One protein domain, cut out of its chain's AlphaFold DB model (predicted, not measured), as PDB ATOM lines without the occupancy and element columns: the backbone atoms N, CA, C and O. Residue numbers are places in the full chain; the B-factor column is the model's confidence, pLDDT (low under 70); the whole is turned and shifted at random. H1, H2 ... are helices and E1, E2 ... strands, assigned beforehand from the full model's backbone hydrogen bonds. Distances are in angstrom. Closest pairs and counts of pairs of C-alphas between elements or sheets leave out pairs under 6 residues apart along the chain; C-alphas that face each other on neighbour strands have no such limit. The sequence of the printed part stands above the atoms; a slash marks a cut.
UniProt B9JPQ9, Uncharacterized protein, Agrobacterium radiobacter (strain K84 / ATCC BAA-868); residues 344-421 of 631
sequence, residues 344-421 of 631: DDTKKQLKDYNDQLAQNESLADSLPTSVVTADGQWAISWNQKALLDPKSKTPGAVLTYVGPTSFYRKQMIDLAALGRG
ATOM      1  N   ASP A 344     -22.185 -25.134 133.063       70.31
ATOM      2  CA  ASP A 344     -23.642 -25.064 132.999       70.31
ATOM      3  C   ASP A 344     -24.298 -25.592 134.284       70.31
ATOM      4  O   ASP A 344     -25.237 -24.966 134.782       70.31
ATOM      5  N   ASP A 345     -23.737 -26.632 134.902       74.69
ATOM      6  CA  ASP A 345     -24.147 -27.135 136.216       74.69
ATOM      7  C   ASP A 345     -23.860 -26.114 137.324       74.69
ATOM      8  O   ASP A 345     -24.711 -25.874 138.180       74.69
ATOM      9  N   THR A 346     -22.718 -25.424 137.271       56.91
ATOM     10  CA  THR A 346     -22.379 -24.355 138.223       56.91
ATOM     11  C   THR A 346     -23.306 -23.149 138.059       56.91
ATOM     12  O   THR A 346     -23.814 -22.622 139.048       56.91
ATOM     13  N   LYS A 347     -23.599 -22.719 136.821       62.50
ATOM     14  CA  LYS A 347     -24.586 -21.655 136.555       62.50
ATOM     15  C   LYS A 347     -25.970 -22.039 137.060       62.50
ATOM     16  O   LYS A 347     -26.673 -21.188 137.606       62.50
ATOM     17  N   LYS A 348     -26.361 -23.299 136.870       77.44
ATOM     18  CA  LYS A 348     -27.637 -23.830 137.344       77.44
ATOM     19  C   LYS A 348     -27.690 -23.846 138.869       77.44
ATOM     20  O   LYS A 348     -28.632 -23.294 139.416       77.44
ATOM     21  N   GLN A 349     -26.654 -24.334 139.549       66.81
ATOM     22  CA  GLN A 349     -26.560 -24.288 141.012       66.81
ATOM     23  C   GLN A 349     -26.601 -22.857 141.555       66.81
ATOM     24  O   GLN A 349     -27.295 -22.594 142.534       66.81
ATOM     25  N   LEU A 350     -25.908 -21.910 140.911       53.25
ATOM     26  CA  LEU A 350     -25.926 -20.506 141.324       53.25
ATOM     27  C   LEU A 350     -27.315 -19.883 141.153       53.25
ATOM     28  O   LEU A 350     -27.752 -19.088 141.984       53.25
ATOM     29  N   LYS A 351     -28.007 -20.234 140.065       65.56
ATOM     30  CA  LYS A 351     -29.373 -19.788 139.806       65.56
ATOM     31  C   LYS A 351     -30.348 -20.405 140.803       65.56
ATOM     32  O   LYS A 351     -31.101 -19.661 141.409       65.56
ATOM     33  N   ASP A 352     -30.264 -21.709 141.044       78.19
ATOM     34  CA  ASP A 352     -31.104 -22.420 142.009       78.19
ATOM     35  C   ASP A 352     -30.880 -21.881 143.435       78.19
ATOM     36  O   ASP A 352     -31.837 -21.705 144.185       78.19
ATOM     37  N   TYR A 353     -29.640 -21.533 143.798       63.72
ATOM     38  CA  TYR A 353     -29.310 -20.896 145.077       63.72
ATOM     39  C   TYR A 353     -29.858 -19.464 145.185       63.72
ATOM     40  O   TYR A 353     -30.440 -19.097 146.205       63.72
ATOM     41  N   ASN A 354     -29.722 -18.655 144.131       58.00
ATOM     42  CA  ASN A 354     -30.285 -17.303 144.089       58.00
ATOM     43  C   ASN A 354     -31.819 -17.314 144.086       58.00
ATOM     44  O   ASN A 354     -32.435 -16.482 144.745       58.00
ATOM     45  N   ASP A 355     -32.436 -18.274 143.399       75.31
ATOM     46  CA  ASP A 355     -33.884 -18.469 143.376       75.31
ATOM     47  C   ASP A 355     -34.381 -18.956 144.754       75.31
ATOM     48  O   ASP A 355     -35.415 -18.491 145.231       75.31
ATOM     49  N   GLN A 356     -33.614 -19.801 145.458       75.56
ATOM     50  CA  GLN A 356     -33.882 -20.173 146.857       75.56
ATOM     51  C   GLN A 356     -33.730 -18.993 147.830       75.56
ATOM     52  O   GLN A 356     -34.523 -18.871 148.765       75.56
ATOM     53  N   LEU A 357     -32.745 -18.116 147.616       62.59
ATOM     54  CA  LEU A 357     -32.571 -16.874 148.379       62.59
ATOM     55  C   LEU A 357     -33.711 -15.883 148.125       62.59
ATOM     56  O   LEU A 357     -34.195 -15.264 149.067       62.59
ATOM     57  N   ALA A 358     -34.166 -15.759 146.877       62.91
ATOM     58  CA  ALA A 358     -35.283 -14.898 146.503       62.91
ATOM     59  C   ALA A 358     -36.628 -15.415 147.038       62.91
ATOM     60  O   ALA A 358     -37.502 -14.625 147.379       62.91
ATOM     61  N   GLN A 359     -36.799 -16.736 147.139       76.69
ATOM     62  CA  GLN A 359     -37.999 -17.348 147.716       76.69
ATOM     63  C   GLN A 359     -38.013 -17.311 149.250       76.69
ATOM     64  O   GLN A 359     -39.085 -17.336 149.851       76.69
ATOM     65  N   ASN A 360     -36.846 -17.208 149.888       65.44
ATOM     66  CA  ASN A 360     -36.716 -17.054 151.330       65.44
ATOM     67  C   ASN A 360     -36.192 -15.653 151.673       65.44
ATOM     68  O   ASN A 360     -35.044 -15.503 152.094       65.44
ATOM     69  N   GLU A 361     -37.051 -14.632 151.565       55.69
ATOM     70  CA  GLU A 361     -36.748 -13.253 152.000       55.69
ATOM     71  C   GLU A 361     -36.180 -13.209 153.438       55.69
ATOM     72  O   GLU A 361     -35.331 -12.382 153.762       55.69
ATOM     73  N   SER A 362     -36.561 -14.165 154.296       57.75
ATOM     74  CA  SER A 362     -36.021 -14.306 155.653       57.75
ATOM     75  C   SER A 362     -34.552 -14.744 155.714       57.75
ATOM     76  O   SER A 362     -33.864 -14.363 156.659       57.75
ATOM     77  N   LEU A 363     -34.059 -15.509 154.731       55.06
ATOM     78  CA  LEU A 363     -32.674 -15.982 154.657       55.06
ATOM     79  C   LEU A 363     -31.749 -14.932 154.044       55.06
ATOM     80  O   LEU A 363     -30.687 -14.682 154.615       55.06
ATOM     81  N   ALA A 364     -32.170 -14.276 152.958       54.44
ATOM     82  CA  ALA A 364     -31.417 -13.183 152.335       54.44
ATOM     83  C   ALA A 364     -31.177 -12.022 153.317       54.44
ATOM     84  O   ALA A 364     -30.077 -11.480 153.387       54.44
ATOM     85  N   ASP A 365     -32.168 -11.733 154.163       53.72
ATOM     86  CA  ASP A 365     -32.076 -10.735 155.230       53.72
ATOM     87  C   ASP A 365     -31.279 -11.188 156.472       53.72
ATOM     88  O   ASP A 365     -31.026 -10.379 157.370       53.72
ATOM     89  N   SER A 366     -30.948 -12.479 156.581       53.25
ATOM     90  CA  SER A 366     -30.269 -13.058 157.752       53.25
ATOM     91  C   SER A 366     -28.780 -13.308 157.543       53.25
ATOM     92  O   SER A 366     -28.074 -13.564 158.518       53.25
ATOM     93  N   LEU A 367     -28.293 -13.234 156.300       53.56
ATOM     94  CA  LEU A 367     -26.883 -13.447 156.004       53.56
ATOM     95  C   LEU A 367     -26.080 -12.217 156.455       53.56
ATOM     96  O   LEU A 367     -26.243 -11.135 155.883       53.56
ATOM     97  N   PRO A 368     -25.213 -12.343 157.479       56.69
ATOM     98  CA  PRO A 368     -24.358 -11.242 157.881       56.69
ATOM     99  C   PRO A 368     -23.431 -10.907 156.717       56.69
ATOM    100  O   PRO A 368     -22.671 -11.746 156.233       56.69
ATOM    101  N   THR A 369     -23.495  -9.666 156.251       80.12
ATOM    102  CA  THR A 369     -22.554  -9.174 155.252       80.12
ATOM    103  C   THR A 369     -21.270  -8.824 155.991       80.12
ATOM    104  O   THR A 369     -21.289  -7.977 156.885       80.12
ATOM    105  N   SER A 370     -20.171  -9.509 155.671       85.12
ATOM    106  CA  SER A 370     -18.862  -9.256 156.277       85.12
ATOM    107  C   SER A 370     -17.813  -8.898 155.231       85.12
ATOM    108  O   SER A 370     -17.719  -9.566 154.203       85.12
ATOM    109  N   VAL A 371     -16.983  -7.896 155.516       86.75
ATOM    110  CA  VAL A 371     -15.825  -7.505 154.698       86.75
ATOM    111  C   VAL A 371     -14.580  -7.499 155.573       86.75
ATOM    112  O   VAL A 371     -14.600  -6.949 156.670       86.75
ATOM    113  N   VAL A 372     -13.490  -8.094 155.088       88.50
ATOM    114  CA  VAL A 372     -12.195  -8.113 155.783       88.50
ATOM    115  C   VAL A 372     -11.320  -6.964 155.272       88.50
ATOM    116  O   VAL A 372     -11.320  -6.658 154.080       88.50
ATOM    117  N   THR A 373     -10.585  -6.303 156.165       86.62
ATOM    118  CA  THR A 373      -9.622  -5.251 155.827       86.62
ATOM    119  C   THR A 373      -8.461  -5.797 155.000       86.62
ATOM    120  O   THR A 373      -8.142  -6.984 155.040       86.62
ATOM    121  N   ALA A 374      -7.789  -4.918 154.250       86.62
ATOM    122  CA  ALA A 374      -6.708  -5.305 153.341       86.62
ATOM    123  C   ALA A 374      -5.511  -5.973 154.045       86.62
ATOM    124  O   ALA A 374      -4.827  -6.801 153.450       86.62
ATOM    125  N   ASP A 375      -5.264  -5.635 155.310       88.94
ATOM    126  CA  ASP A 375      -4.235  -6.262 156.147       88.94
ATOM    127  C   ASP A 375      -4.673  -7.614 156.745       88.94
ATOM    128  O   ASP A 375      -3.891  -8.270 157.434       88.94
ATOM    129  N   GLY A 376      -5.918  -8.034 156.498       89.44
ATOM    130  CA  GLY A 376      -6.494  -9.264 157.027       89.44
ATOM    131  C   GLY A 376      -6.676  -9.259 158.544       89.44
ATOM    132  O   GLY A 376      -6.847 -10.330 159.125       89.44
ATOM    133  N   GLN A 377      -6.574  -8.101 159.209       95.00
ATOM    134  CA  GLN A 377      -6.606  -8.030 160.672       95.00
ATOM    135  C   GLN A 377      -7.987  -7.742 161.245       95.00
ATOM    136  O   GLN A 377      -8.225  -8.053 162.410       95.00
ATOM    137  N   TRP A 378      -8.907  -7.195 160.455       95.19
ATOM    138  CA  TRP A 378     -10.229  -6.798 160.921       95.19
ATOM    139  C   TRP A 378     -11.311  -7.245 159.947       95.19
ATOM    140  O   TRP A 378     -11.128  -7.191 158.739       95.19
ATOM    141  N   ALA A 379     -12.451  -7.671 160.474       94.19
ATOM    142  CA  ALA A 379     -13.657  -7.951 159.715       94.19
ATOM    143  C   ALA A 379     -14.766  -7.013 160.191       94.19
ATOM    144  O   ALA A 379     -15.059  -6.938 161.381       94.19
ATOM    145  N   ILE A 380     -15.382  -6.291 159.264       94.00
ATOM    146  CA  ILE A 380     -16.576  -5.490 159.517       94.00
ATOM    147  C   ILE A 380     -17.761  -6.345 159.105       94.00
ATOM    148  O   ILE A 380     -17.882  -6.673 157.928       94.00
ATOM    149  N   SER A 381     -18.627  -6.693 160.051       91.56
ATOM    150  CA  SER A 381     -19.899  -7.367 159.787       91.56
ATOM    151  C   SER A 381     -21.055  -6.435 160.104       91.56
ATOM    152  O   SER A 381     -21.022  -5.774 161.142       91.56
ATOM    153  N   TRP A 382     -22.093  -6.390 159.276       92.00
ATOM    154  CA  TRP A 382     -23.275  -5.580 159.565       92.00
ATOM    155  C   TRP A 382     -24.582  -6.353 159.426       92.00
ATOM    156  O   TRP A 382     -24.691  -7.326 158.682       92.00
ATOM    157  N   ASN A 383     -25.576  -5.897 160.187       87.56
ATOM    158  CA  ASN A 383     -26.951  -6.358 160.130       87.56
ATOM    159  C   ASN A 383     -27.803  -5.244 159.516       87.56
ATOM    160  O   ASN A 383     -28.038  -4.198 160.124       87.56
ATOM    161  N   GLN A 384     -28.266  -5.480 158.292       81.00
ATOM    162  CA  GLN A 384     -28.985  -4.488 157.501       81.00
ATOM    163  C   GLN A 384     -30.291  -4.029 158.166       81.00
ATOM    164  O   GLN A 384     -30.601  -2.841 158.140       81.00
ATOM    165  N   LYS A 385     -31.026  -4.927 158.833       81.88
ATOM    166  CA  LYS A 385     -32.258  -4.573 159.559       81.88
ATOM    167  C   LYS A 385     -31.965  -3.658 160.739       81.88
ATOM    168  O   LYS A 385     -32.656  -2.664 160.923       81.88
ATOM    169  N   ALA A 386     -30.908  -3.954 161.490       88.81
ATOM    170  CA  ALA A 386     -30.488  -3.124 162.612       88.81
ATOM    171  C   ALA A 386     -29.951  -1.748 162.174       88.81
ATOM    172  O   ALA A 386     -30.104  -0.784 162.915       88.81
ATOM    173  N   LEU A 387     -29.351  -1.639 160.980       85.44
ATOM    174  CA  LEU A 387     -28.935  -0.353 160.399       85.44
ATOM    175  C   LEU A 387     -30.111   0.490 159.895       85.44
ATOM    176  O   LEU A 387     -30.051   1.716 159.961       85.44
ATOM    177  N   LEU A 388     -31.154  -0.152 159.362       86.69
ATOM    178  CA  LEU A 388     -32.304   0.529 158.764       86.69
ATOM    179  C   LEU A 388     -33.447   0.792 159.755       86.69
ATOM    180  O   LEU A 388     -34.289   1.646 159.484       86.69
ATOM    181  N   ASP A 389     -33.484   0.100 160.897       91.50
ATOM    182  CA  ASP A 389     -34.447   0.347 161.970       91.50
ATOM    183  C   ASP A 389     -33.848   1.265 163.056       91.50
ATOM    184  O   ASP A 389     -33.091   0.796 163.909       91.50
ATOM    185  N   PRO A 390     -34.227   2.557 163.114       85.31
ATOM    186  CA  PRO A 390     -33.728   3.492 164.124       85.31
ATOM    187  C   PRO A 390     -34.173   3.148 165.554       85.31
ATOM    188  O   PRO A 390     -33.706   3.773 166.507       85.31
ATOM    189  N   LYS A 391     -35.091   2.189 165.730       93.31
ATOM    190  CA  LYS A 391     -35.520   1.673 167.037       93.31
ATOM    191  C   LYS A 391     -34.819   0.368 167.419       93.31
ATOM    192  O   LYS A 391     -35.029  -0.111 168.539       93.31
ATOM    193  N   SER A 392     -34.001  -0.203 166.533       92.12
ATOM    194  CA  SER A 392     -33.251  -1.422 166.814       92.12
ATOM    195  C   SER A 392     -32.300  -1.201 167.989       92.12
ATOM    196  O   SER A 392     -31.493  -0.275 168.005       92.12
ATOM    197  N   LYS A 393     -32.373  -2.094 168.982       91.94
ATOM    198  CA  LYS A 393     -31.395  -2.168 170.081       91.94
ATOM    199  C   LYS A 393     -30.172  -3.017 169.722       91.94
ATOM    200  O   LYS A 393     -29.217  -3.069 170.492       91.94
ATOM    201  N   THR A 394     -30.213  -3.700 168.582       89.12
ATOM    202  CA  THR A 394     -29.118  -4.529 168.081       89.12
ATOM    203  C   THR A 394     -28.094  -3.636 167.373       89.12
ATOM    204  O   THR A 394     -28.508  -2.762 166.607       89.12
ATOM    205  N   PRO A 395     -26.779  -3.838 167.575       86.75
ATOM    206  CA  PRO A 395     -25.752  -3.117 166.829       86.75
ATOM    207  C   PRO A 395     -25.914  -3.321 165.317       86.75
ATOM    208  O   PRO A 395     -25.964  -4.452 164.838       86.75
ATOM    209  N   GLY A 396     -25.983  -2.220 164.565       91.06
ATOM    210  CA  GLY A 396     -26.089  -2.256 163.105       91.06
ATOM    211  C   GLY A 396     -24.814  -2.744 162.416       91.06
ATOM    212  O   GLY A 396     -24.886  -3.408 161.388       91.06
ATOM    213  N   ALA A 397     -23.647  -2.473 163.000       94.00
ATOM    214  CA  ALA A 397     -22.357  -2.945 162.516       94.00
ATOM    215  C   ALA A 397     -21.447  -3.325 163.690       94.00
ATOM    216  O   ALA A 397     -21.496  -2.704 164.751       94.00
ATOM    217  N   VAL A 398     -20.616  -4.342 163.482       92.94
ATOM    218  CA  VAL A 398     -19.635  -4.856 164.438       92.94
ATOM    219  C   VAL A 398     -18.286  -4.955 163.735       92.94
ATOM    220  O   VAL A 398     -18.176  -5.541 162.657       92.94
ATOM    221  N   LEU A 399     -17.260  -4.382 164.357       93.62
ATOM    222  CA  LEU A 399     -15.869  -4.526 163.946       93.62
ATOM    223  C   LEU A 399     -15.231  -5.638 164.788       93.62
ATOM    224  O   LEU A 399     -15.130  -5.512 166.006       93.62
ATOM    225  N   THR A 400     -14.805  -6.716 164.142       95.25
ATOM    226  CA  THR A 400     -14.224  -7.898 164.787       95.25
ATOM    227  C   THR A 400     -12.750  -8.010 164.423       95.25
ATOM    228  O   THR A 400     -12.405  -8.015 163.244       95.25
ATOM    229  N   TYR A 401     -11.862  -8.122 165.412       95.06
ATOM    230  CA  TYR A 401     -10.455  -8.421 165.145       95.06
ATOM    231  C   TYR A 401     -10.317  -9.875 164.676       95.06
ATOM    232  O   TYR A 401     -10.656 -10.803 165.409       95.06
ATOM    233  N   VAL A 402      -9.809 -10.065 163.461       96.19
ATOM    234  CA  VAL A 402      -9.575 -11.371 162.825       96.19
ATOM    235  C   VAL A 402      -8.092 -11.619 162.508       96.19
ATOM    236  O   VAL A 402      -7.747 -12.481 161.704       96.19
ATOM    237  N   GLY A 403      -7.186 -10.875 163.153       93.81
ATOM    238  CA  GLY A 403      -5.740 -11.002 162.962       93.81
ATOM    239  C   GLY A 403      -5.118 -12.291 163.535       93.81
ATOM    240  O   GLY A 403      -5.826 -13.159 164.050       93.81
ATOM    241  N   PRO A 404      -3.776 -12.447 163.440       91.38
ATOM    242  CA  PRO A 404      -3.023 -13.654 163.829       91.38
ATOM    243  C   PRO A 404      -3.319 -14.211 165.223       91.38
ATOM    244  O   PRO A 404      -3.244 -15.418 165.417       91.38
ATOM    245  N   THR A 405      -3.647 -13.345 166.179       91.81
ATOM    246  CA  THR A 405      -3.920 -13.726 167.570       91.81
ATOM    247  C   THR A 405      -5.411 -13.870 167.874       91.81
ATOM    248  O   THR A 405      -5.774 -14.192 169.002       91.81
ATOM    249  N   SER A 406      -6.291 -13.634 166.896       94.44
ATOM    250  CA  SER A 406      -7.734 -13.751 167.103       94.44
ATOM    251  C   SER A 406      -8.184 -15.213 167.129       94.44
ATOM    252  O   SER A 406      -7.747 -16.043 166.328       94.44
ATOM    253  N   PHE A 407      -9.135 -15.511 168.011       92.00
ATOM    254  CA  PHE A 407      -9.814 -16.805 168.042       92.00
ATOM    255  C   PHE A 407     -10.536 -17.109 166.714       92.00
ATOM    256  O   PHE A 407     -10.483 -18.233 166.214       92.00
ATOM    257  N   TYR A 408     -11.130 -16.087 166.091       88.44
ATOM    258  CA  TYR A 408     -11.844 -16.203 164.818       88.44
ATOM    259  C   TYR A 408     -10.941 -16.618 163.658       88.44
ATOM    260  O   TYR A 408     -11.363 -17.388 162.801       88.44
ATOM    261  N   ARG A 409      -9.678 -16.176 163.630       86.31
ATOM    262  CA  ARG A 409      -8.748 -16.587 162.574       86.31
ATOM    263  C   ARG A 409      -8.450 -18.074 162.607       86.31
ATOM    264  O   ARG A 409      -8.363 -18.687 161.547       86.31
ATOM    265  N   LYS A 410      -8.336 -18.653 163.802       82.44
ATOM    266  CA  LYS A 410      -8.174 -20.099 163.957       82.44
ATOM    267  C   LYS A 410      -9.384 -20.837 163.382       82.44
ATOM    268  O   LYS A 410      -9.208 -21.689 162.526       82.44
ATOM    269  N   GLN A 411     -10.599 -20.410 163.737       85.69
ATOM    270  CA  GLN A 411     -11.828 -20.989 163.183       85.69
ATOM    271  C   GLN A 411     -11.911 -20.866 161.657       85.69
ATOM    272  O   GLN A 411     -12.276 -21.828 160.991       85.69
ATOM    273  N   MET A 412     -11.543 -19.713 161.085       80.00
ATOM    274  CA  MET A 412     -11.528 -19.523 159.629       80.00
ATOM    275  C   MET A 412     -10.518 -20.444 158.930       80.00
ATOM    276  O   MET A 412     -10.825 -20.982 157.870       80.00
ATOM    277  N   ILE A 413      -9.332 -20.643 159.515       80.75
ATOM    278  CA  ILE A 413      -8.319 -21.571 158.990       80.75
ATOM    279  C   ILE A 413      -8.823 -23.016 159.073       80.75
ATOM    280  O   ILE A 413      -8.701 -23.750 158.093       80.75
ATOM    281  N   ASP A 414      -9.433 -23.398 160.197       78.81
ATOM    282  CA  ASP A 414      -9.980 -24.740 160.414       78.81
ATOM    283  C   ASP A 414     -11.129 -25.037 159.423       78.81
ATOM    284  O   ASP A 414     -11.158 -26.093 158.791       78.81
ATOM    285  N   LEU A 415     -12.029 -24.074 159.190       76.06
ATOM    286  CA  LEU A 415     -13.093 -24.161 158.175       76.06
ATOM    287  C   LEU A 415     -12.542 -24.241 156.743       76.06
ATOM    288  O   LEU A 415     -13.031 -25.028 155.933       76.06
ATOM    289  N   ALA A 416     -11.507 -23.461 156.425       71.38
ATOM    290  CA  ALA A 416     -10.856 -23.506 155.116       71.38
ATOM    291  C   ALA A 416     -10.085 -24.817 154.877       71.38
ATOM    292  O   ALA A 416      -9.893 -25.217 153.729       71.38
ATOM    293  N   ALA A 417      -9.622 -25.488 155.935       73.81
ATOM    294  CA  ALA A 417      -9.039 -26.826 155.842       73.81
ATOM    295  C   ALA A 417     -10.113 -27.883 155.529       73.81
ATOM    296  O   ALA A 417      -9.919 -28.693 154.626       73.81
ATOM    297  N   LEU A 418     -11.289 -27.800 156.166       74.31
ATOM    298  CA  LEU A 418     -12.421 -28.694 155.877       74.31
ATOM    299  C   LEU A 418     -12.886 -28.608 154.413       74.31
ATOM    300  O   LEU A 418     -13.175 -29.632 153.799       74.31
ATOM    301  N   GLY A 419     -12.927 -27.402 153.839       63.12
ATOM    302  CA  GLY A 419     -13.348 -27.191 152.449       63.12
ATOM    303  C   GLY A 419     -12.361 -27.696 151.389       63.12
ATOM    304  O   GLY A 419     -12.758 -27.898 150.245       63.12
ATOM    305  N   ARG A 420     -11.090 -27.918 151.747       68.62
ATOM    306  CA  ARG A 420     -10.051 -28.410 150.823       68.62
ATOM    307  C   ARG A 420      -9.966 -29.932 150.739       68.62
ATOM    308  O   ARG A 420      -9.178 -30.446 149.956       68.62
ATOM    309  N   GLY A 421     -10.765 -30.655 151.527       51.88
ATOM    310  CA  GLY A 421     -10.643 -32.111 151.631       51.88
ATOM    311  C   GLY A 421      -9.372 -32.559 152.360       51.88
ATOM    312  O   GLY A 421      -9.101 -33.757 152.412       51.88
TER     313      GLY A 421
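AT A GLANCE: This is residues 344 to 421 of the 631 residues of an uncharacterized protein of Agrobacterium radiobacter (strain K84 / ATCC BAA-868) (UniProt B9JPQ9). A small three-stranded sheet, E1 to E3, forms one wall of an open, loosely built frame, and two helical arms reach away from it: H1, joined through the short helix H2 to the end of the sheet where E1 begins, and H4, which follows E3 at the other end. H1 and H4 are apart, and residues 344 to 353 of H1 and 413 to 421 at the end of H4 and beyond stick out; the short helix H3 and the loop after it lie past the sheet's end between E2 and E3. The printed part has 78 residues, with four named helices and three named strands in the order H1, H2, E1, E2, H3, E3, H4; the sheet order is E1, E2, E3, all antiparallel, and the class is mixed, helices and strands. The whole is loose, with a radius of gyration of the C-alphas of 16.0 A, and flat, spanning 44 by 40 by 19 A.

HOW THE PARTS SIT: H1, residues 344 to 359, and H2, residues 361 to 364, only just touch, with 3 pairs of C-alphas within 8 A, and touch only at the corner; H1 does so with residues 357 to 358 alone, and the closest C-alphas are those of Leu 357 and Ala 364, 5.5 A apart. Neither helix is on the sheet. E1, residues 369 to 372, and E2, residues 378 to 382, form an antiparallel hairpin at 166 degrees; N 371 and O 380 are within hydrogen-bond range at 2.8 A. H3, residues 384 to 388, is not on the sheet, but only just, with 4 pairs of C-alphas within 10 A. E3, residues 397 to 401, is antiparallel to E2 at 159 degrees, with N 379 and O 400 at 2.8 A. H4, residues 407 to 419, only grazes the sheet, with residues 407 to 409. In H1, H3 and H4 every O i to N i+4 pair is within hydrogen-bond range; H2 is too short for such a pair.

IN THESE COORDINATES: H1 begins at C-alpha 344 (-23.642, -25.064, 132.999) and is 22.0 A long. E2 is 13.2 A long and E3 13.4 A, with C-alpha 397 at (-22.357, -2.945, 162.516). H4 is 19.1 A long and ends at C-alpha 419 (-13.348, -27.191, 152.449).

THE WHOLE: The two C-alphas farthest apart are those of Asp 344 and Lys 391, at 44.9 A. The printed part has no cut and no long link. Mean pLDDT of the printed part is 79.0; 21 residues are under 70, among them 360 to 368 and 419 to 421.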